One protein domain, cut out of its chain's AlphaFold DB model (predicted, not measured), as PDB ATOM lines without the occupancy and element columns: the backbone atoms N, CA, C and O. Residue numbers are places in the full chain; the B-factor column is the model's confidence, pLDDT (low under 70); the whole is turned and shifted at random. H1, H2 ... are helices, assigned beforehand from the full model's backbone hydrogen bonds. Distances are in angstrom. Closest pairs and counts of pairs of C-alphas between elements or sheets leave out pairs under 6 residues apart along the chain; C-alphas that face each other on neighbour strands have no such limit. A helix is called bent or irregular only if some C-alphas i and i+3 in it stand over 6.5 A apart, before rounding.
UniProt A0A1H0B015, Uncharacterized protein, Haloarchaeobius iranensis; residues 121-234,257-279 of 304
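This is residues 121 to 234 and 257 to 279 of the 304 residues of an uncharacterized protein of Haloarchaeobius iranensis (UniProt A0A1H0B015). Two helices, H1 and H3, cross closely in the middle of a helical body, with H2 packed on one side of them and H4 on the other, and H5 next to H4. From near the end of H3 an arm made of H6 and then H7 leads away from this body and makes much of the length; residues 267 to 273 stick out free. The printed part has 137 residues with seven named helices, H1 to H7 in order along the chain, and no named strand: the class is all helix. The whole is only just compact, close to loose, with a radius of gyration of the C-alphas of 16.9 A, and elongated, with spans of 57 by 32 by 26 A.

Residues 122 to 123 pair, parallel, with residues 214 to 215, stretches too short to be named. H1 is residues 129 to 145, 23.7 A long, beginning at C-alpha 129 (-2.355, -34.557, 86.922). H2 is residues 151 to 163, 19.9 A. H3, residues 178 to 196, is 26.8 A long with a kink of 26 degrees near residue 186. H4 is residues 202 to 212, 15.5 A, and H5 residues 217 to 225, 12.0 A. H6, residues 257 to 266, 14.8 A, is only just irregular: C-alphas 261 and 264 are 6.6 A apart. H7, residues 269 to 279, 15.4 A, ends at C-alpha 279 (33.265, -11.393, 64.707).

H1 and H3 touch at a steep tilt of 63 degrees; their closest C-alphas, Gly 133 and Gly 184, are 4.0 A apart. H1 and H2 form a helical hairpin, at a shallow tilt of 25 degrees, opposite ways, closest at the C-alphas of Ala 140 and Tyr 154, 6.4 A. H2 touches H3 with residues 158 to 161 alone, closest at the C-alphas of Thr 161 and Leu 182, 5.4 A. H4 touches H3 about perpendicular, at 76 degrees, closest at the C-alphas of Glu 192 and Val 202, 5.6 A. H4 and H5 only just touch, with 3 pairs of C-alphas within 8 A, closest at Met 209 and Leu 220, 7.6 A. H6 is close to H3 but not clearly touching, with the C-alphas of Ser 196 and Pro 257 closest at 6.0 A. H7 is apart from H3. Each O i to N i+4 pair is within hydrogen-bond range in H1, H3, H4, H5 and H7, but 6 of 9 in H2 and 2 of 6 in H6, where 5 of 7 O i to N i+3 pairs are within range.

The C-alphas farthest apart, Ala 125 and Ala 277, are 56.9 A apart. Residues 235 to 256 are not printed, and C-alphas 234 and 257 are 21.9 A apart across this cut. The link from H2 to H3 is long, 14 residues. The mean pLDDT of the printed part is 76.7; residues 161 to 168, 175, 229 to 234 and 257 to 279 are under 70.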
ATOM      1  N   PHE A 121       3.800 -45.222  82.836       86.94
ATOM      2  CA  PHE A 121       3.425 -45.242  84.241       86.94
ATOM      3  C   PHE A 121       1.909 -45.121  84.392       86.94
ATOM      4  O   PHE A 121       1.247 -44.485  83.575       86.94
ATOM      5  N   ALA A 122       1.373 -45.705  85.461       88.31
ATOM      6  CA  ALA A 122      -0.002 -45.492  85.892       88.31
ATOM      7  C   ALA A 122       0.003 -44.605  87.151       88.31
ATOM      8  O   ALA A 122       0.435 -45.071  88.214       88.31
ATOM      9  N   PRO A 123      -0.417 -43.330  87.077       83.81
ATOM     10  CA  PRO A 123      -0.464 -42.486  88.263       83.81
ATOM     11  C   PRO A 123      -1.563 -42.968  89.218       83.81
ATOM     12  O   PRO A 123      -2.661 -43.329  88.789       83.81
ATOM     13  N   ILE A 124      -1.282 -42.953  90.520       83.44
ATOM     14  CA  ILE A 124      -2.302 -43.192  91.549       83.44
ATOM     15  C   ILE A 124      -2.948 -41.870  91.988       83.44
ATOM     16  O   ILE A 124      -2.513 -40.787  91.589       83.44
ATOM     17  N   ALA A 125      -3.994 -41.953  92.819       77.50
ATOM     18  CA  ALA A 125      -4.651 -40.777  93.391       77.50
ATOM     19  C   ALA A 125      -3.613 -39.813  93.998       77.50
ATOM     20  O   ALA A 125      -2.715 -40.242  94.724       77.50
ATOM     21  N   GLY A 126      -3.711 -38.526  93.664       76.50
ATOM     22  CA  GLY A 126      -2.698 -37.528  94.019       76.50
ATOM     23  C   GLY A 126      -1.720 -37.177  92.900       76.50
ATOM     24  O   GLY A 126      -1.263 -36.046  92.842       76.50
ATOM     25  N   ALA A 127      -1.430 -38.097  91.979       83.81
ATOM     26  CA  ALA A 127      -0.469 -37.877  90.894       83.81
ATOM     27  C   ALA A 127      -1.112 -37.889  89.499       83.81
ATOM     28  O   ALA A 127      -0.405 -37.837  88.497       83.81
ATOM     29  N   GLN A 128      -2.441 -37.978  89.396       86.81
ATOM     30  CA  GLN A 128      -3.142 -38.128  88.110       86.81
ATOM     31  C   GLN A 128      -2.872 -36.962  87.151       86.81
ATOM     32  O   GLN A 128      -2.685 -37.178  85.956       86.81
ATOM     33  N   TRP A 129      -2.728 -35.748  87.685       87.50
ATOM     34  CA  TRP A 129      -2.355 -34.557  86.922       87.50
ATOM     35  C   TRP A 129      -1.048 -34.715  86.120       87.50
ATOM     36  O   TRP A 129      -0.866 -34.023  85.119       87.50
ATOM     37  N   THR A 130      -0.138 -35.610  86.527       88.31
ATOM     38  CA  THR A 130       1.179 -35.779  85.889       88.31
ATOM     39  C   THR A 130       1.083 -36.283  84.450       88.31
ATOM     40  O   THR A 130       1.933 -35.915  83.635       88.31
ATOM     41  N   THR A 131       0.044 -37.052  84.102       91.62
ATOM     42  CA  THR A 131      -0.188 -37.549  82.737       91.62
ATOM     43  C   THR A 131      -0.354 -36.385  81.761       91.62
ATOM     44  O   THR A 131       0.471 -36.205  80.865       91.62
ATOM     45  N   GLU A 132      -1.356 -35.530  81.968       92.06
ATOM     46  CA  GLU A 132      -1.589 -34.386  81.079       92.06
ATOM     47  C   GLU A 132      -0.604 -33.248  81.314       92.06
ATOM     48  O   GLU A 132      -0.177 -32.598  80.361       92.06
ATOM     49  N   GLY A 133      -0.190 -33.014  82.560       91.69
ATOM     50  CA  GLY A 133       0.762 -31.961  82.893       91.69
ATOM     51  C   GLY A 133       2.084 -32.144  82.152       91.69
ATOM     52  O   GLY A 133       2.574 -31.200  81.526       91.69
ATOM     53  N   THR A 134       2.649 -33.360  82.162       92.81
ATOM     54  CA  THR A 134       3.916 -33.626  81.459       92.81
ATOM     55  C   THR A 134       3.759 -33.623  79.944       92.81
ATOM     56  O   THR A 134       4.624 -33.059  79.273       92.81
ATOM     57  N   ALA A 135       2.661 -34.158  79.399       95.06
ATOM     58  CA  ALA A 135       2.371 -34.077  77.967       95.06
ATOM     59  C   ALA A 135       2.263 -32.619  77.494       95.06
ATOM     60  O   ALA A 135       2.957 -32.215  76.559       95.06
ATOM     61  N   THR A 136       1.516 -31.801  78.237       94.81
ATOM     62  CA  THR A 136       1.302 -30.379  77.945       94.81
ATOM     63  C   THR A 136       2.599 -29.578  78.037       94.81
ATOM     64  O   THR A 136       2.940 -28.808  77.135       94.81
ATOM     65  N   TYR A 137       3.356 -29.759  79.124       93.75
ATOM     66  CA  TYR A 137       4.621 -29.059  79.329       93.75
ATOM     67  C   TYR A 137       5.640 -29.396  78.242       93.75
ATOM     68  O   TYR A 137       6.239 -28.496  77.647       93.75
ATOM     69  N   LEU A 138       5.839 -30.691  77.976       94.88
ATOM     70  CA  LEU A 138       6.822 -31.151  77.004       94.88
ATOM     71  C   LEU A 138       6.409 -30.781  75.577       94.88
ATOM     72  O   LEU A 138       7.284 -30.425  74.791       94.88
ATOM     73  N   ALA A 139       5.113 -30.760  75.249       96.56
ATOM     74  CA  ALA A 139       4.628 -30.237  73.974       96.56
ATOM     75  C   ALA A 139       5.011 -28.765  73.777       96.56
ATOM     76  O   ALA A 139       5.627 -28.419  72.763       96.56
ATOM     77  N   ALA A 140       4.754 -27.914  74.776       94.94
ATOM     78  CA  ALA A 140       5.143 -26.506  74.743       94.94
ATOM     79  C   ALA A 140       6.657 -26.330  74.655       94.94
ATOM     80  O   ALA A 140       7.160 -25.539  73.849       94.94
ATOM     81  N   ARG A 141       7.398 -27.099  75.452       93.25
ATOM     82  CA  ARG A 141       8.852 -27.015  75.518       93.25
ATOM     83  C   ARG A 141       9.507 -27.441  74.206       93.25
ATOM     84  O   ARG A 141      10.349 -26.715  73.683       93.25
ATOM     85  N   LEU A 142       9.106 -28.580  73.649       94.81
ATOM     86  CA  LEU A 142       9.634 -29.090  72.384       94.81
ATOM     87  C   LEU A 142       9.214 -28.214  71.202       94.81
ATOM     88  O   LEU A 142      10.015 -28.012  70.293       94.81
ATOM     89  N   SER A 143       8.010 -27.635  71.235       96.31
ATOM     90  CA  SER A 143       7.583 -26.647  70.239       96.31
ATOM     91  C   SER A 143       8.499 -25.427  70.238       96.31
ATOM     92  O   SER A 143       8.925 -24.981  69.173       96.31
ATOM     93  N   LEU A 144       8.851 -24.906  71.419       93.25
ATOM     94  CA  LEU A 144       9.784 -23.785  71.550       93.25
ATOM     95  C   LEU A 144      11.173 -24.164  71.026       93.25
ATOM     96  O   LEU A 144      11.771 -23.443  70.232       93.25
ATOM     97  N   GLU A 145      11.682 -25.319  71.443       91.44
ATOM     98  CA  GLU A 145      13.012 -25.796  71.074       91.44
ATOM     99  C   GLU A 145      13.184 -26.120  69.584       91.44
ATOM    100  O   GLU A 145      14.307 -26.077  69.073       91.44
ATOM    101  N   GLN A 146      12.092 -26.456  68.899       94.88
ATOM    102  CA  GLN A 146      12.042 -26.678  67.453       94.88
ATOM    103  C   GLN A 146      11.693 -25.405  66.664       94.88
ATOM    104  O   GLN A 146      11.627 -25.446  65.434       94.88
ATOM    105  N   GLY A 147      11.455 -24.276  67.341       94.00
ATOM    106  CA  GLY A 147      11.066 -23.016  66.705       94.00
ATOM    107  C   GLY A 147       9.662 -23.036  66.089       94.00
ATOM    108  O   GLY A 147       9.404 -22.297  65.142       94.00
ATOM    109  N   LEU A 148       8.763 -23.892  66.587       96.31
ATOM    110  CA  LEU A 148       7.349 -23.930  66.188       96.31
ATOM    111  C   LEU A 148       6.519 -22.839  66.869       96.31
ATOM    112  O   LEU A 148       5.442 -22.508  66.391       96.31
ATOM    113  N   THR A 149       7.020 -22.304  67.979       93.75
ATOM    114  CA  THR A 149       6.419 -21.210  68.744       93.75
ATOM    115  C   THR A 149       7.513 -20.244  69.179       93.75
ATOM    116  O   THR A 149       8.668 -20.643  69.376       93.75
ATOM    117  N   SER A 150       7.180 -18.965  69.321       87.56
ATOM    118  CA  SER A 150       8.112 -17.979  69.858       87.56
ATOM    119  C   SER A 150       8.243 -18.104  71.381       87.56
ATOM    120  O   SER A 150       7.321 -18.577  72.053       87.56
ATOM    121  N   PRO A 151       9.343 -17.601  71.972       82.44
ATOM    122  CA  PRO A 151       9.447 -17.470  73.420       82.44
ATOM    123  C   PRO A 151       8.239 -16.749  74.031       82.44
ATOM    124  O   PRO A 151       7.624 -17.249  74.956       82.44
ATOM    125  N   ARG A 152       7.800 -15.636  73.432       83.31
ATOM    126  CA  ARG A 152       6.646 -14.869  73.921       83.31
ATOM    127  C   ARG A 152       5.351 -15.689  73.958       83.31
ATOM    128  O   ARG A 152       4.551 -15.514  74.871       83.31
ATOM    129  N   GLU A 153       5.110 -16.529  72.957       88.00
ATOM    130  CA  GLU A 153       3.913 -17.374  72.896       88.00
ATOM    131  C   GLU A 153       3.980 -18.530  73.894       88.00
ATOM    132  O   GLU A 153       2.983 -18.815  74.552       88.00
ATOM    133  N   TYR A 154       5.153 -19.146  74.059       87.56
ATOM    134  CA  TYR A 154       5.414 -20.133  75.110       87.56
ATOM    135  C   TYR A 154       5.147 -19.555  76.510       87.56
ATOM    136  O   TYR A 154       4.428 -20.145  77.316       87.56
ATOM    137  N   ASP A 155       5.655 -18.355  76.764       81.81
ATOM    138  CA  ASP A 155       5.485 -17.620  78.013       81.81
ATOM    139  C   ASP A 155       4.008 -17.308  78.285       81.81
ATOM    140  O   ASP A 155       3.478 -17.581  79.363       81.81
ATOM    141  N   ALA A 156       3.320 -16.771  77.273       83.56
ATOM    142  CA  ALA A 156       1.899 -16.462  77.348       83.56
ATOM    143  C   ALA A 156       1.050 -17.719  77.578       83.56
ATOM    144  O   ALA A 156       0.038 -17.648  78.270       83.56
ATOM    145  N   PHE A 157       1.457 -18.862  77.023       87.50
ATOM    146  CA  PHE A 157       0.805 -20.146  77.245       87.50
ATOM    147  C   PHE A 157       0.921 -20.606  78.701       87.50
ATOM    148  O   PHE A 157      -0.105 -20.890  79.319       87.50
ATOM    149  N   LEU A 158       2.125 -20.599  79.282       84.88
ATOM    150  CA  LEU A 158       2.326 -20.963  80.692       84.88
ATOM    151  C   LEU A 158       1.636 -19.988  81.656       84.88
ATOM    152  O   LEU A 158       1.197 -20.383  82.734       84.88
ATOM    153  N   ALA A 159       1.481 -18.725  81.259       81.06
ATOM    154  CA  ALA A 159       0.737 -17.731  82.024       81.06
ATOM    155  C   ALA A 159      -0.790 -17.945  81.999       81.06
ATOM    156  O   ALA A 159      -1.487 -17.367  82.830       81.06
ATOM    157  N   ARG A 160      -1.342 -18.792  81.109       80.25
ATOM    158  CA  ARG A 160      -2.792 -19.091  81.072       80.25
ATOM    159  C   ARG A 160      -3.301 -19.736  82.365       80.25
ATOM    160  O   ARG A 160      -4.510 -19.779  82.575       80.25
ATOM    161  N   THR A 161      -2.420 -20.201  83.252       68.38
ATOM    162  CA  THR A 161      -2.785 -20.664  84.602       68.38
ATOM    163  C   THR A 161      -3.531 -19.629  85.426       68.38
ATOM    164  O   THR A 161      -4.404 -20.011  86.205       68.38
ATOM    165  N   THR A 162      -3.270 -18.334  85.206       61.94
ATOM    166  CA  THR A 162      -3.964 -17.236  85.897       61.94
ATOM    167  C   THR A 162      -5.440 -17.125  85.513       61.94
ATOM    168  O   THR A 162      -6.167 -16.333  86.105       61.94
ATOM    169  N   LEU A 163      -5.891 -17.876  84.504       63.19
ATOM    170  CA  LEU A 163      -7.292 -17.940  84.089       63.19
ATOM    171  C   LEU A 163      -8.129 -18.893  84.960       63.19
ATOM    172  O   LEU A 163      -9.338 -18.982  84.754       63.19
ATOM    173  N   LEU A 164      -7.510 -19.625  85.894       63.34
ATOM    174  CA  LEU A 164      -8.163 -20.627  86.741       63.34
ATOM    175  C   LEU A 164      -8.116 -20.230  88.232       63.34
ATOM    176  O   LEU A 164      -7.186 -19.559  88.676       63.34
ATOM    177  N   SER A 165      -9.129 -20.638  89.007       60.19
ATOM    178  CA  SER A 165      -9.276 -20.285  90.434       60.19
ATOM    179  C   SER A 165      -8.241 -20.988  91.317       60.19
ATOM    180  O   SER A 165      -8.051 -22.193  91.189       60.19
ATOM    181  N   ASN A 166      -7.635 -20.265  92.266       58.47
ATOM    182  CA  ASN A 166      -6.517 -20.724  93.107       58.47
ATOM    183  C   ASN A 166      -6.882 -21.700  94.250       58.47
ATOM    184  O   ASN A 166      -6.028 -22.000  95.079       58.47
ATOM    185  N   SER A 167      -8.132 -22.159  94.339       56.91
ATOM    186  CA  SER A 167      -8.636 -22.915  95.497       56.91
ATOM    187  C   SER A 167      -8.453 -24.434  95.401       56.91
ATOM    188  O   SER A 167      -8.937 -25.153  96.272       56.91
ATOM    189  N   THR A 168      -7.814 -24.930  94.343       63.66
ATOM    190  CA  THR A 168      -7.607 -26.366  94.094       63.66
ATOM    191  C   THR A 168      -6.137 -26.711  94.348       63.66
ATOM    192  O   THR A 168      -5.275 -25.863  94.142       63.66
ATOM    193  N   SER A 169      -5.818 -27.925  94.795       71.38
ATOM    194  CA  SER A 169      -4.434 -28.433  94.807       71.38
ATOM    195  C   SER A 169      -4.238 -29.421  93.658       71.38
ATOM    196  O   SER A 169      -5.166 -30.162  93.345       71.38
ATOM    197  N   LEU A 170      -3.055 -29.458  93.025       74.31
ATOM    198  CA  LEU A 170      -2.767 -30.400  91.930       74.31
ATOM    199  C   LEU A 170      -2.968 -31.862  92.356       74.31
ATOM    200  O   LEU A 170      -3.447 -32.667  91.562       74.31
ATOM    201  N   ASN A 171      -2.720 -32.183  93.627       72.12
ATOM    202  CA  ASN A 171      -2.961 -33.518  94.170       72.12
ATOM    203  C   ASN A 171      -4.455 -33.904  94.292       72.12
ATOM    204  O   ASN A 171      -4.789 -35.050  94.584       72.12
ATOM    205  N   GLN A 172      -5.372 -32.974  94.034       73.44
ATOM    206  CA  GLN A 172      -6.818 -33.216  93.958       73.44
ATOM    207  C   GLN A 172      -7.341 -33.179  92.517       73.44
ATOM    208  O   GLN A 172      -8.539 -33.353  92.293       73.44
ATOM    209  N   VAL A 173      -6.467 -32.922  91.543       73.62
ATOM    210  CA  VAL A 173      -6.824 -32.740  90.138       73.62
ATOM    211  C   VAL A 173      -6.687 -34.067  89.394       73.62
ATOM    212  O   VAL A 173      -5.613 -34.672  89.365       73.62
ATOM    213  N   ASP A 174      -7.782 -34.507  88.773       76.69
ATOM    214  CA  ASP A 174      -7.757 -35.621  87.825       76.69
ATOM    215  C   ASP A 174      -7.083 -35.227  86.500       76.69
ATOM    216  O   ASP A 174      -6.927 -34.049  86.176       76.69
ATOM    217  N   ASP A 175      -6.678 -36.226  85.722       67.88
ATOM    218  CA  ASP A 175      -6.041 -36.038  84.416       67.88
ATOM    219  C   ASP A 175      -6.963 -35.340  83.403       67.88
ATOM    220  O   ASP A 175      -6.510 -34.594  82.553       67.88
ATOM    221  N   ARG A 176      -8.281 -35.479  83.520       70.94
ATOM    222  CA  ARG A 176      -9.256 -34.933  82.560       70.94
ATOM    223  C   ARG A 176      -9.599 -33.465  82.768       70.94
ATOM    224  O   ARG A 176     -10.410 -32.918  82.004       70.94
ATOM    225  N   SER A 177      -9.048 -32.850  83.802       75.06
ATOM    226  CA  SER A 177      -9.333 -31.490  84.218       75.06
ATOM    227  C   SER A 177      -8.418 -30.491  83.519       75.06
ATOM    228  O   SER A 177      -7.208 -30.675  83.445       75.06
ATOM    229  N   ARG A 178      -8.964 -29.345  83.093       78.19
ATOM    230  CA  ARG A 178      -8.176 -28.232  82.521       78.19
ATOM    231  C   ARG A 178      -7.053 -27.750  83.454       78.19
ATOM    232  O   ARG A 178      -6.067 -27.178  82.988       78.19
ATOM    233  N   TYR A 179      -7.198 -27.990  84.758       79.62
ATOM    234  CA  TYR A 179      -6.161 -27.730  85.748       79.62
ATOM    235  C   TYR A 179      -4.933 -28.636  85.532       79.62
ATOM    236  O   TYR A 179      -3.819 -28.126  85.598       79.62
ATOM    237  N   ALA A 180      -5.093 -29.919  85.182       83.69
ATOM    238  CA  ALA A 180      -3.964 -30.822  84.927       83.69
ATOM    239  C   ALA A 180      -3.087 -30.320  83.773       83.69
ATOM    240  O   ALA A 180      -1.869 -30.258  83.903       83.69
ATOM    241  N   TYR A 181      -3.719 -29.862  82.689       87.06
ATOM    242  CA  TYR A 181      -3.028 -29.282  81.539       87.06
ATOM    243  C   TYR A 181      -2.299 -27.989  81.913       87.06
ATOM    244  O   TYR A 181      -1.079 -27.895  81.809       87.06
ATOM    245  N   LEU A 182      -3.043 -26.965  82.351       83.50
ATOM    246  CA  LEU A 182      -2.478 -25.624  82.501       83.50
ATOM    247  C   LEU A 182      -1.604 -25.514  83.752       83.50
ATOM    248  O   LEU A 182      -0.464 -25.058  83.667       83.50
ATOM    249  N   TRP A 183      -2.117 -25.918  84.916       82.06
ATOM    250  CA  TRP A 183      -1.354 -25.820  86.160       82.06
ATOM    251  C   TRP A 183      -0.246 -26.853  86.231       82.06
ATOM    252  O   TRP A 183       0.853 -26.501  86.652       82.06
ATOM    253  N   GLY A 184      -0.493 -28.081  85.765       84.62
ATOM    254  CA  GLY A 184       0.554 -29.092  85.675       84.62
ATOM    255  C   GLY A 184       1.710 -28.611  84.800       84.62
ATOM    256  O   GLY A 184       2.862 -28.675  85.225       84.62
ATOM    257  N   ALA A 185       1.423 -28.019  83.633       88.38
ATOM    258  CA  ALA A 185       2.477 -27.486  82.775       88.38
ATOM    259  C   ALA A 185       3.270 -26.338  83.414       88.38
ATOM    260  O   ALA A 185       4.494 -26.280  83.278       88.38
ATOM    261  N   ALA A 186       2.608 -25.434  84.138       83.06
ATOM    262  CA  ALA A 186       3.302 -24.359  84.841       83.06
ATOM    263  C   ALA A 186       4.135 -24.875  86.022       83.06
ATOM    264  O   ALA A 186       5.285 -24.446  86.186       83.06
ATOM    265  N   ALA A 187       3.606 -25.812  86.816       80.88
ATOM    266  CA  ALA A 187       4.338 -26.448  87.910       80.88
ATOM    267  C   ALA A 187       5.617 -27.102  87.375       80.88
ATOM    268  O   ALA A 187       6.711 -26.784  87.839       80.88
ATOM    269  N   LEU A 188       5.492 -27.885  86.302       86.25
ATOM    270  CA  LEU A 188       6.618 -28.535  85.633       86.25
ATOM    271  C   LEU A 188       7.595 -27.547  84.990       86.25
ATOM    272  O   LEU A 188       8.794 -27.800  84.986       86.25
ATOM    273  N   SER A 189       7.138 -26.388  84.511       84.81
ATOM    274  CA  SER A 189       8.053 -25.338  84.037       84.81
ATOM    275  C   SER A 189       8.940 -24.778  85.151       84.81
ATOM    276  O   SER A 189      10.101 -24.444  84.915       84.81
ATOM    277  N   THR A 190       8.404 -24.721  86.372       79.25
ATOM    278  CA  THR A 190       9.159 -24.322  87.565       79.25
ATOM    279  C   THR A 190      10.075 -25.459  88.014       79.25
ATOM    280  O   THR A 190      11.237 -25.216  88.326       79.25
ATOM    281  N   MET A 191       9.591 -26.703  87.962       82.56
ATOM    282  CA  MET A 191      10.382 -27.902  88.241       82.56
ATOM    283  C   MET A 191      11.605 -27.988  87.322       82.56
ATOM    284  O   MET A 191      12.717 -28.112  87.816       82.56
ATOM    285  N   GLU A 192      11.432 -27.847  86.002       85.00
ATOM    286  CA  GLU A 192      12.534 -27.841  85.025       85.00
ATOM    287  C   GLU A 192      13.610 -26.819  85.406       85.00
ATOM    288  O   GLU A 192      14.804 -27.095  85.295       85.00
ATOM    289  N   TYR A 193      13.201 -25.635  85.868       77.62
ATOM    290  CA  TYR A 193      14.141 -24.612  86.301       77.62
ATOM    291  C   TYR A 193      14.981 -25.072  87.498       77.62
ATOM    292  O   TYR A 193      16.207 -24.942  87.454       77.62
ATOM    293  N   GLU A 194      14.359 -25.637  88.531       79.44
ATOM    294  CA  GLU A 194      15.084 -26.127  89.707       79.44
ATOM    295  C   GLU A 194      15.974 -27.332  89.371       79.44
ATOM    296  O   GLU A 194      17.147 -27.370  89.745       79.44
ATOM    297  N   LEU A 195      15.457 -28.265  88.572       81.12
ATOM    298  CA  LEU A 195      16.176 -29.443  88.087       81.12
ATOM    299  C   LEU A 195      17.374 -29.087  87.197       81.12
ATOM    300  O   LEU A 195      18.393 -29.784  87.213       81.12
ATOM    301  N   SER A 196      17.301 -27.976  86.453       76.38
ATOM    302  CA  SER A 196      18.393 -27.548  85.574       76.38
ATOM    303  C   SER A 196      19.704 -27.312  86.329       76.38
ATOM    304  O   SER A 196      20.774 -27.529  85.763       76.38
ATOM    305  N   ALA A 197      19.641 -26.947  87.617       76.75
ATOM    306  CA  ALA A 197      20.821 -26.783  88.465       76.75
ATOM    307  C   ALA A 197      21.577 -28.105  88.707       76.75
ATOM    308  O   ALA A 197      22.783 -28.080  88.952       76.75
ATOM    309  N   SER A 198      20.887 -29.240  88.591       76.94
ATOM    310  CA  SER A 198      21.400 -30.586  88.873       76.94
ATOM    311  C   SER A 198      21.602 -31.430  87.612       76.94
ATOM    312  O   SER A 198      21.712 -32.649  87.694       76.94
ATOM    313  N   ASN A 199      21.658 -30.802  86.430       79.81
ATOM    314  CA  ASN A 199      21.756 -31.499  85.141       79.81
ATOM    315  C   ASN A 199      20.640 -32.517  84.882       79.81
ATOM    316  O   ASN A 199      20.876 -33.563  84.282       79.81
ATOM    317  N   THR A 200      19.431 -32.205  85.333       84.94
ATOM    318  CA  THR A 200      18.259 -33.028  85.067       84.94
ATOM    319  C   THR A 200      17.105 -32.166  84.557       84.94
ATOM    320  O   THR A 200      17.221 -30.940  84.458       84.94
ATOM    321  N   SER A 201      16.027 -32.809  84.133       86.56
ATOM    322  CA  SER A 201      14.909 -32.215  83.416       86.56
ATOM    323  C   SER A 201      13.609 -32.930  83.764       86.56
ATOM    324  O   SER A 201      13.597 -34.039  84.301       86.56
ATOM    325  N   VAL A 202      12.487 -32.336  83.380       88.62
ATOM    326  CA  VAL A 202      11.177 -32.990  83.416       88.62
ATOM    327  C   VAL A 202      11.155 -34.236  82.521       88.62
ATOM    328  O   VAL A 202      10.441 -35.190  82.819       88.62
ATOM    329  N   GLY A 203      11.969 -34.278  81.459       89.25
ATOM    330  CA  GLY A 203      12.160 -35.491  80.658       89.25
ATOM    331  C   GLY A 203      12.692 -36.660  81.493       89.25
ATOM    332  O   GLY A 203      12.151 -37.763  81.416       89.25
ATOM    333  N   ASP A 204      13.671 -36.402  82.361       88.56
ATOM    334  CA  ASP A 204      14.219 -37.416  83.270       88.56
ATOM    335  C   ASP A 204      13.219 -37.790  84.374       88.56
ATOM    336  O   ASP A 204      13.172 -38.941  84.807       88.56
ATOM    337  N   ALA A 205      12.368 -36.850  84.800       88.44
ATOM    338  CA  ALA A 205      11.269 -37.148  85.718       88.44
ATOM    339  C   ALA A 205      10.277 -38.143  85.091       88.44
ATOM    340  O   ALA A 205       9.830 -39.079  85.753       88.44
ATOM    341  N   VAL A 206       9.970 -37.998  83.795       90.12
ATOM    342  CA  VAL A 206       9.140 -38.964  83.053       90.12
ATOM    343  C   VAL A 206       9.824 -40.330  82.957       90.12
ATOM    344  O   VAL A 206       9.160 -41.355  83.107       90.12
ATOM    345  N   GLU A 207      11.141 -40.381  82.755       89.06
ATOM    346  CA  GLU A 207      11.894 -41.643  82.788       89.06
ATOM    347  C   GLU A 207      11.859 -42.315  84.156       89.06
ATOM    348  O   GLU A 207      11.624 -43.523  84.250       89.06
ATOM    349  N   PHE A 208      12.035 -41.532  85.219       89.50
ATOM    350  CA  PHE A 208      11.883 -42.013  86.578       89.50
ATOM    351  C   PHE A 208      10.482 -42.588  86.792       89.50
ATOM    352  O   PHE A 208      10.363 -43.746  87.183       89.50
ATOM    353  N   MET A 209       9.431 -41.842  86.456       90.00
ATOM    354  CA  MET A 209       8.047 -42.303  86.574       90.00
ATOM    355  C   MET A 209       7.807 -43.608  85.802       90.00
ATOM    356  O   MET A 209       7.260 -44.568  86.347       90.00
ATOM    357  N   ASN A 210       8.316 -43.701  84.570       89.44
ATOM    358  CA  ASN A 210       8.260 -44.914  83.753       89.44
ATOM    359  C   ASN A 210       8.931 -46.131  84.418       89.44
ATOM    360  O   ASN A 210       8.528 -47.265  84.153       89.44
ATOM    361  N   SER A 211       9.933 -45.926  85.279       89.56
ATOM    362  CA  SER A 211      10.614 -47.010  86.002       89.56
ATOM    363  C   SER A 211       9.820 -47.563  87.196       89.56
ATOM    364  O   SER A 211      10.070 -48.696  87.607       89.56
ATOM    365  N   GLN A 212       8.841 -46.816  87.726       84.00
ATOM    366  CA  GLN A 212       8.124 -47.171  88.961       84.00
ATOM    367  C   GLN A 212       6.878 -48.052  88.743       84.00
ATOM    368  O   GLN A 212       6.346 -48.604  89.702       84.00
ATOM    369  N   ARG A 213       6.419 -48.244  87.494       74.75
ATOM    370  CA  ARG A 213       5.126 -48.867  87.097       74.75
ATOM    371  C   ARG A 213       3.880 -48.121  87.599       74.75
ATOM    372  O   ARG A 213       2.983 -47.862  86.803       74.75
ATOM    373  N   THR A 214       3.835 -47.764  88.876       86.00
ATOM    374  CA  THR A 214       2.837 -46.891  89.502       86.00
ATOM    375  C   THR A 214       3.532 -45.687  90.113       86.00
ATOM    376  O   THR A 214       4.606 -45.851  90.680       86.00
ATOM    377  N   VAL A 215       2.933 -44.502  90.017       84.44
ATOM    378  CA  VAL A 215       3.548 -43.265  90.526       84.44
ATOM    379  C   VAL A 215       2.622 -42.583  91.513       84.44
ATOM    380  O   VAL A 215       1.489 -42.242  91.168       84.44
ATOM    381  N   SER A 216       3.120 -42.365  92.728       85.25
ATOM    382  CA  SER A 216       2.498 -41.527  93.754       85.25
ATOM    383  C   SER A 216       3.107 -40.123  93.805       85.25
ATOM    384  O   SER A 216       4.265 -39.922  93.435       85.25
ATOM    385  N   GLN A 217       2.347 -39.155  94.331       80.38
ATOM    386  CA  GLN A 217       2.845 -37.791  94.551       80.38
ATOM    387  C   GLN A 217       4.072 -37.802  95.476       80.38
ATOM    388  O   GLN A 217       5.072 -37.166  95.179       80.38
ATOM    389  N   THR A 218       4.062 -38.631  96.525       83.00
ATOM    390  CA  THR A 218       5.185 -38.768  97.466       83.00
ATOM    391  C   THR A 218       6.476 -39.271  96.814       83.00
ATOM    392  O   THR A 218       7.566 -38.873  97.216       83.00
ATOM    393  N   GLU A 219       6.390 -40.177  95.839       84.19
ATOM    394  CA  GLU A 219       7.574 -40.647  95.108       84.19
ATOM    395  C   GLU A 219       8.123 -39.575  94.175       84.19
ATOM    396  O   GLU A 219       9.341 -39.416  94.094       84.19
ATOM    397  N   LEU A 220       7.238 -38.832  93.509       83.19
ATOM    398  CA  LEU A 220       7.627 -37.720  92.653       83.19
ATOM    399  C   LEU A 220       8.250 -36.576  93.467       83.19
ATOM    400  O   LEU A 220       9.296 -36.062  93.072       83.19
ATOM    401  N   ASP A 221       7.668 -36.231  94.617       83.31
ATOM    402  CA  ASP A 221       8.215 -35.234  95.542       83.31
ATOM    403  C   ASP A 221       9.604 -35.657  96.017       83.31
ATOM    404  O   ASP A 221      10.558 -34.910  95.842       83.31
ATOM    405  N   ARG A 222       9.764 -36.902  96.492       84.56
ATOM    406  CA  ARG A 222      11.071 -37.419  96.927       84.56
ATOM    407  C   ARG A 222      12.117 -37.356  95.816       84.56
ATOM    408  O   ARG A 222      13.241 -36.926  96.055       84.56
ATOM    409  N   TRP A 223      11.760 -37.789  94.605       87.25
ATOM    410  CA  TRP A 223      12.676 -37.742  93.464       87.25
ATOM    411  C   TRP A 223      13.107 -36.308  93.145       87.25
ATOM    412  O   TRP A 223      14.273 -36.076  92.813       87.25
ATOM    413  N   THR A 224      12.170 -35.366  93.268       83.38
ATOM    414  CA  THR A 224      12.383 -33.946  93.005       83.38
ATOM    415  C   THR A 224      13.244 -33.309  94.094       83.38
ATOM    416  O   THR A 224      14.250 -32.698  93.755       83.38
ATOM    417  N   ASP A 225      12.924 -33.514  95.372       82.56
ATOM    418  CA  ASP A 225      13.639 -32.961  96.532       82.56
ATOM    419  C   ASP A 225      15.122 -33.347  96.553       82.56
ATOM    420  O   ASP A 225      15.984 -32.541  96.887       82.56
ATOM    421  N   GLU A 226      15.454 -34.572  96.140       83.19
ATOM    422  CA  GLU A 226      16.843 -35.032  96.018       83.19
ATOM    423  C   GLU A 226      17.651 -34.279  94.939       83.19
ATOM    424  O   GLU A 226      18.875 -34.423  94.869       83.19
ATOM    425  N   ARG A 227      16.978 -33.541  94.047       84.00
ATOM    426  CA  ARG A 227      17.539 -32.970  92.809       84.00
ATOM    427  C   ARG A 227      17.292 -31.473  92.654       84.00
ATOM    428  O   ARG A 227      17.912 -30.859  91.784       84.00
ATOM    429  N   THR A 228      16.420 -30.879  93.454       77.94
ATOM    430  CA  THR A 228      16.154 -29.439  93.490       77.94
ATOM    431  C   THR A 228      16.858 -28.795  94.684       77.94
ATOM    432  O   THR A 228      17.472 -29.463  95.515       77.94
ATOM    433  N   ARG A 229      16.857 -27.461  94.744       64.25
ATOM    434  CA  ARG A 229      17.356 -26.736  95.921       64.25
ATOM    435  C   ARG A 229      16.307 -26.800  97.037       64.25
ATOM    436  O   ARG A 229      15.118 -26.889  96.737       64.25
ATOM    437  N   ASP A 230      16.746 -26.706  98.295       56.22
ATOM    438  CA  ASP A 230      15.877 -26.784  99.481       56.22
ATOM    439  C   ASP A 230      14.568 -25.967  99.322       56.22
ATOM    440  O   ASP A 230      14.613 -24.775  99.002       56.22
ATOM    441  N   ASN A 231      13.422 -26.603  99.628       54.97
ATOM    442  CA  ASN A 231      12.036 -26.080  99.655       54.97
ATOM    443  C   ASN A 231      11.216 -26.039  98.341       54.97
ATOM    444  O   ASN A 231      10.254 -25.268  98.263       54.97
ATOM    445  N   TYR A 232      11.501 -26.861  97.326       61.69
ATOM    446  CA  TYR A 232      10.575 -27.015  96.192       61.69
ATOM    447  C   TYR A 232       9.483 -28.055  96.495       61.69
ATOM    448  O   TYR A 232       9.765 -29.240  96.529       61.69
ATOM    449  N   SER A 233       8.224 -27.637  96.663       64.38
ATOM    450  CA  SER A 233       7.088 -28.569  96.767       64.38
ATOM    451  C   SER A 233       6.127 -28.376  95.597       64.38
ATOM    452  O   SER A 233       5.585 -27.282  95.416       64.38
ATOM    453  N   LEU A 234       5.883 -29.457  94.844       64.00
ATOM    454  CA  LEU A 234       4.941 -29.509  93.716       64.00
ATOM    455  C   LEU A 234       3.504 -29.138  94.122       64.00
ATOM    456  O   LEU A 234       2.781 -28.522  93.339       64.00
ATOM    457  N   PRO A 257      24.029 -27.922  81.753       52.91
ATOM    458  CA  PRO A 257      23.620 -26.831  82.633       52.91
ATOM    459  C   PRO A 257      24.557 -25.636  82.573       52.91
ATOM    460  O   PRO A 257      24.116 -24.493  82.614       52.91
ATOM    461  N   GLN A 258      25.854 -25.902  82.423       57.41
ATOM    462  CA  GLN A 258      26.872 -24.868  82.295       57.41
ATOM    463  C   GLN A 258      26.635 -24.031  81.031       57.41
ATOM    464  O   GLN A 258      26.611 -22.806  81.115       57.41
ATOM    465  N   ASP A 259      26.346 -24.672  79.896       59.66
ATOM    466  CA  ASP A 259      26.036 -23.988  78.633       59.66
ATOM    467  C   ASP A 259      24.687 -23.258  78.697       59.66
ATOM    468  O   ASP A 259      24.553 -22.117  78.244       59.66
ATOM    469  N   ARG A 260      23.694 -23.886  79.336       60.38
ATOM    470  CA  ARG A 260      22.370 -23.314  79.608       60.38
ATOM    471  C   ARG A 260      22.451 -22.035  80.443       60.38
ATOM    472  O   ARG A 260      21.744 -21.067  80.169       60.38
ATOM    473  N   HIS A 261      23.359 -21.979  81.418       57.59
ATOM    474  CA  HIS A 261      23.589 -20.801  82.257       57.59
ATOM    475  C   HIS A 261      24.264 -19.631  81.531       57.59
ATOM    476  O   HIS A 261      24.184 -18.508  82.028       57.59
ATOM    477  N   LEU A 262      24.892 -19.847  80.369       56.66
ATOM    478  CA  LEU A 262      25.558 -18.792  79.590       56.66
ATOM    479  C   LEU A 262      24.607 -18.064  78.630       56.66
ATOM    480  O   LEU A 262      24.806 -16.887  78.320       56.66
ATOM    481  N   ILE A 263      23.531 -18.722  78.204       61.41
ATOM    482  CA  ILE A 263      22.544 -18.189  77.253       61.41
ATOM    483  C   ILE A 263      21.869 -16.882  77.710       61.41
ATOM    484  O   ILE A 263      21.761 -15.969  76.881       61.41
ATOM    485  N   PRO A 264      21.510 -16.684  78.996       53.44
ATOM    486  CA  PRO A 264      20.992 -15.404  79.467       53.44
ATOM    487  C   PRO A 264      22.010 -14.264  79.329       53.44
ATOM    488  O   PRO A 264      21.624 -13.109  79.144       53.44
ATOM    489  N   TYR A 265      23.310 -14.564  79.409       57.16
ATOM    490  CA  TYR A 265      24.378 -13.569  79.286       57.16
ATOM    491  C   TYR A 265      24.659 -13.216  77.824       57.16
ATOM    492  O   TYR A 265      24.873 -12.043  77.528       57.16
ATOM    493  N   LEU A 266      24.558 -14.178  76.903       54.00
ATOM    494  CA  LEU A 266      24.714 -13.963  75.456       54.00
ATOM    495  C   LEU A 266      23.588 -13.109  74.843       54.00
ATOM    496  O   LEU A 266      23.787 -12.440  73.829       54.00
ATOM    497  N   GLN A 267      22.406 -13.105  75.460       49.16
ATOM    498  CA  GLN A 267      21.253 -12.333  74.990       49.16
ATOM    499  C   GLN A 267      21.198 -10.896  75.535       49.16
ATOM    500  O   GLN A 267      20.395 -10.098  75.046       49.16
ATOM    501  N   LYS A 268      22.073 -10.517  76.483       45.69
ATOM    502  CA  LYS A 268      22.174  -9.121  76.937       45.69
ATOM    503  C   LYS A 268      22.700  -8.232  75.796       45.69
ATOM    504  O   LYS A 268      23.678  -8.599  75.138       45.69
ATOM    505  N   PRO A 269      22.128  -7.031  75.582       48.03
ATOM    506  CA  PRO A 269      22.506  -6.148  74.472       48.03
ATOM    507  C   PRO A 269      24.003  -5.782  74.456       48.03
ATOM    508  O   PRO A 269      24.589  -5.643  73.385       48.03
ATOM    509  N   LEU A 270      24.653  -5.726  75.625       45.66
ATOM    510  CA  LEU A 270      26.094  -5.473  75.754       45.66
ATOM    511  C   LEU A 270      26.976  -6.632  75.244       45.66
ATOM    512  O   LEU A 270      28.044  -6.386  74.690       45.66
ATOM    513  N   VAL A 271      26.529  -7.888  75.362       46.78
ATOM    514  CA  VAL A 271      27.292  -9.066  74.904       46.78
ATOM    515  C   VAL A 271      27.077  -9.328  73.412       46.78
ATOM    516  O   VAL A 271      28.002  -9.775  72.733       46.78
ATOM    517  N   ARG A 272      25.916  -8.951  72.852       44.00
ATOM    518  CA  ARG A 272      25.716  -8.917  71.392       44.00
ATOM    519  C   ARG A 272      26.690  -7.960  70.705       44.00
ATOM    520  O   ARG A 272      27.262  -8.329  69.687       44.00
ATOM    521  N   LEU A 273      26.935  -6.781  71.286       45.56
ATOM    522  CA  LEU A 273      27.933  -5.832  70.774       45.56
ATOM    523  C   LEU A 273      29.361  -6.384  70.878       45.56
ATOM    524  O   LEU A 273      30.126  -6.256  69.926       45.56
ATOM    525  N   ALA A 274      29.700  -7.068  71.976       44.72
ATOM    526  CA  ALA A 274      31.003  -7.720  72.130       44.72
ATOM    527  C   ALA A 274      31.201  -8.896  71.155       44.72
ATOM    528  O   ALA A 274      32.282  -9.049  70.598       44.72
ATOM    529  N   SER A 275      30.156  -9.682  70.883       40.53
ATOM    530  CA  SER A 275      30.204 -10.819  69.948       40.53
ATOM    531  C   SER A 275      30.272 -10.357  68.485       40.53
ATOM    532  O   SER A 275      30.986 -10.952  67.677       40.53
ATOM    533  N   LEU A 276      29.601  -9.248  68.147       44.53
ATOM    534  CA  LEU A 276      29.743  -8.562  66.856       44.53
ATOM    535  C   LEU A 276      31.142  -7.951  66.692       44.53
ATOM    536  O   LEU A 276      31.731  -8.093  65.624       44.53
ATOM    537  N   ALA A 277      31.710  -7.352  67.743       45.72
ATOM    538  CA  ALA A 277      33.083  -6.844  67.731       45.72
ATOM    539  C   ALA A 277      34.123  -7.971  67.585       45.72
ATOM    540  O   ALA A 277      35.080  -7.823  66.828       45.72
ATOM    541  N   PHE A 278      33.908  -9.124  68.230       41.94
ATOM    542  CA  PHE A 278      34.773 -10.301  68.084       41.94
ATOM    543  C   PHE A 278      34.684 -10.911  66.677       41.94
ATOM    544  O   PHE A 278      35.702 -11.280  66.097       41.94
ATOM    545  N   SER A 279      33.484 -10.934  66.086       42.72
ATOM    546  CA  SER A 279      33.265 -11.393  64.707       42.72
ATOM    547  C   SER A 279      33.893 -10.439  63.678       42.72
ATOM    548  O   SER A 279      34.479 -10.889  62.694       42.72
TER     549      SER A 279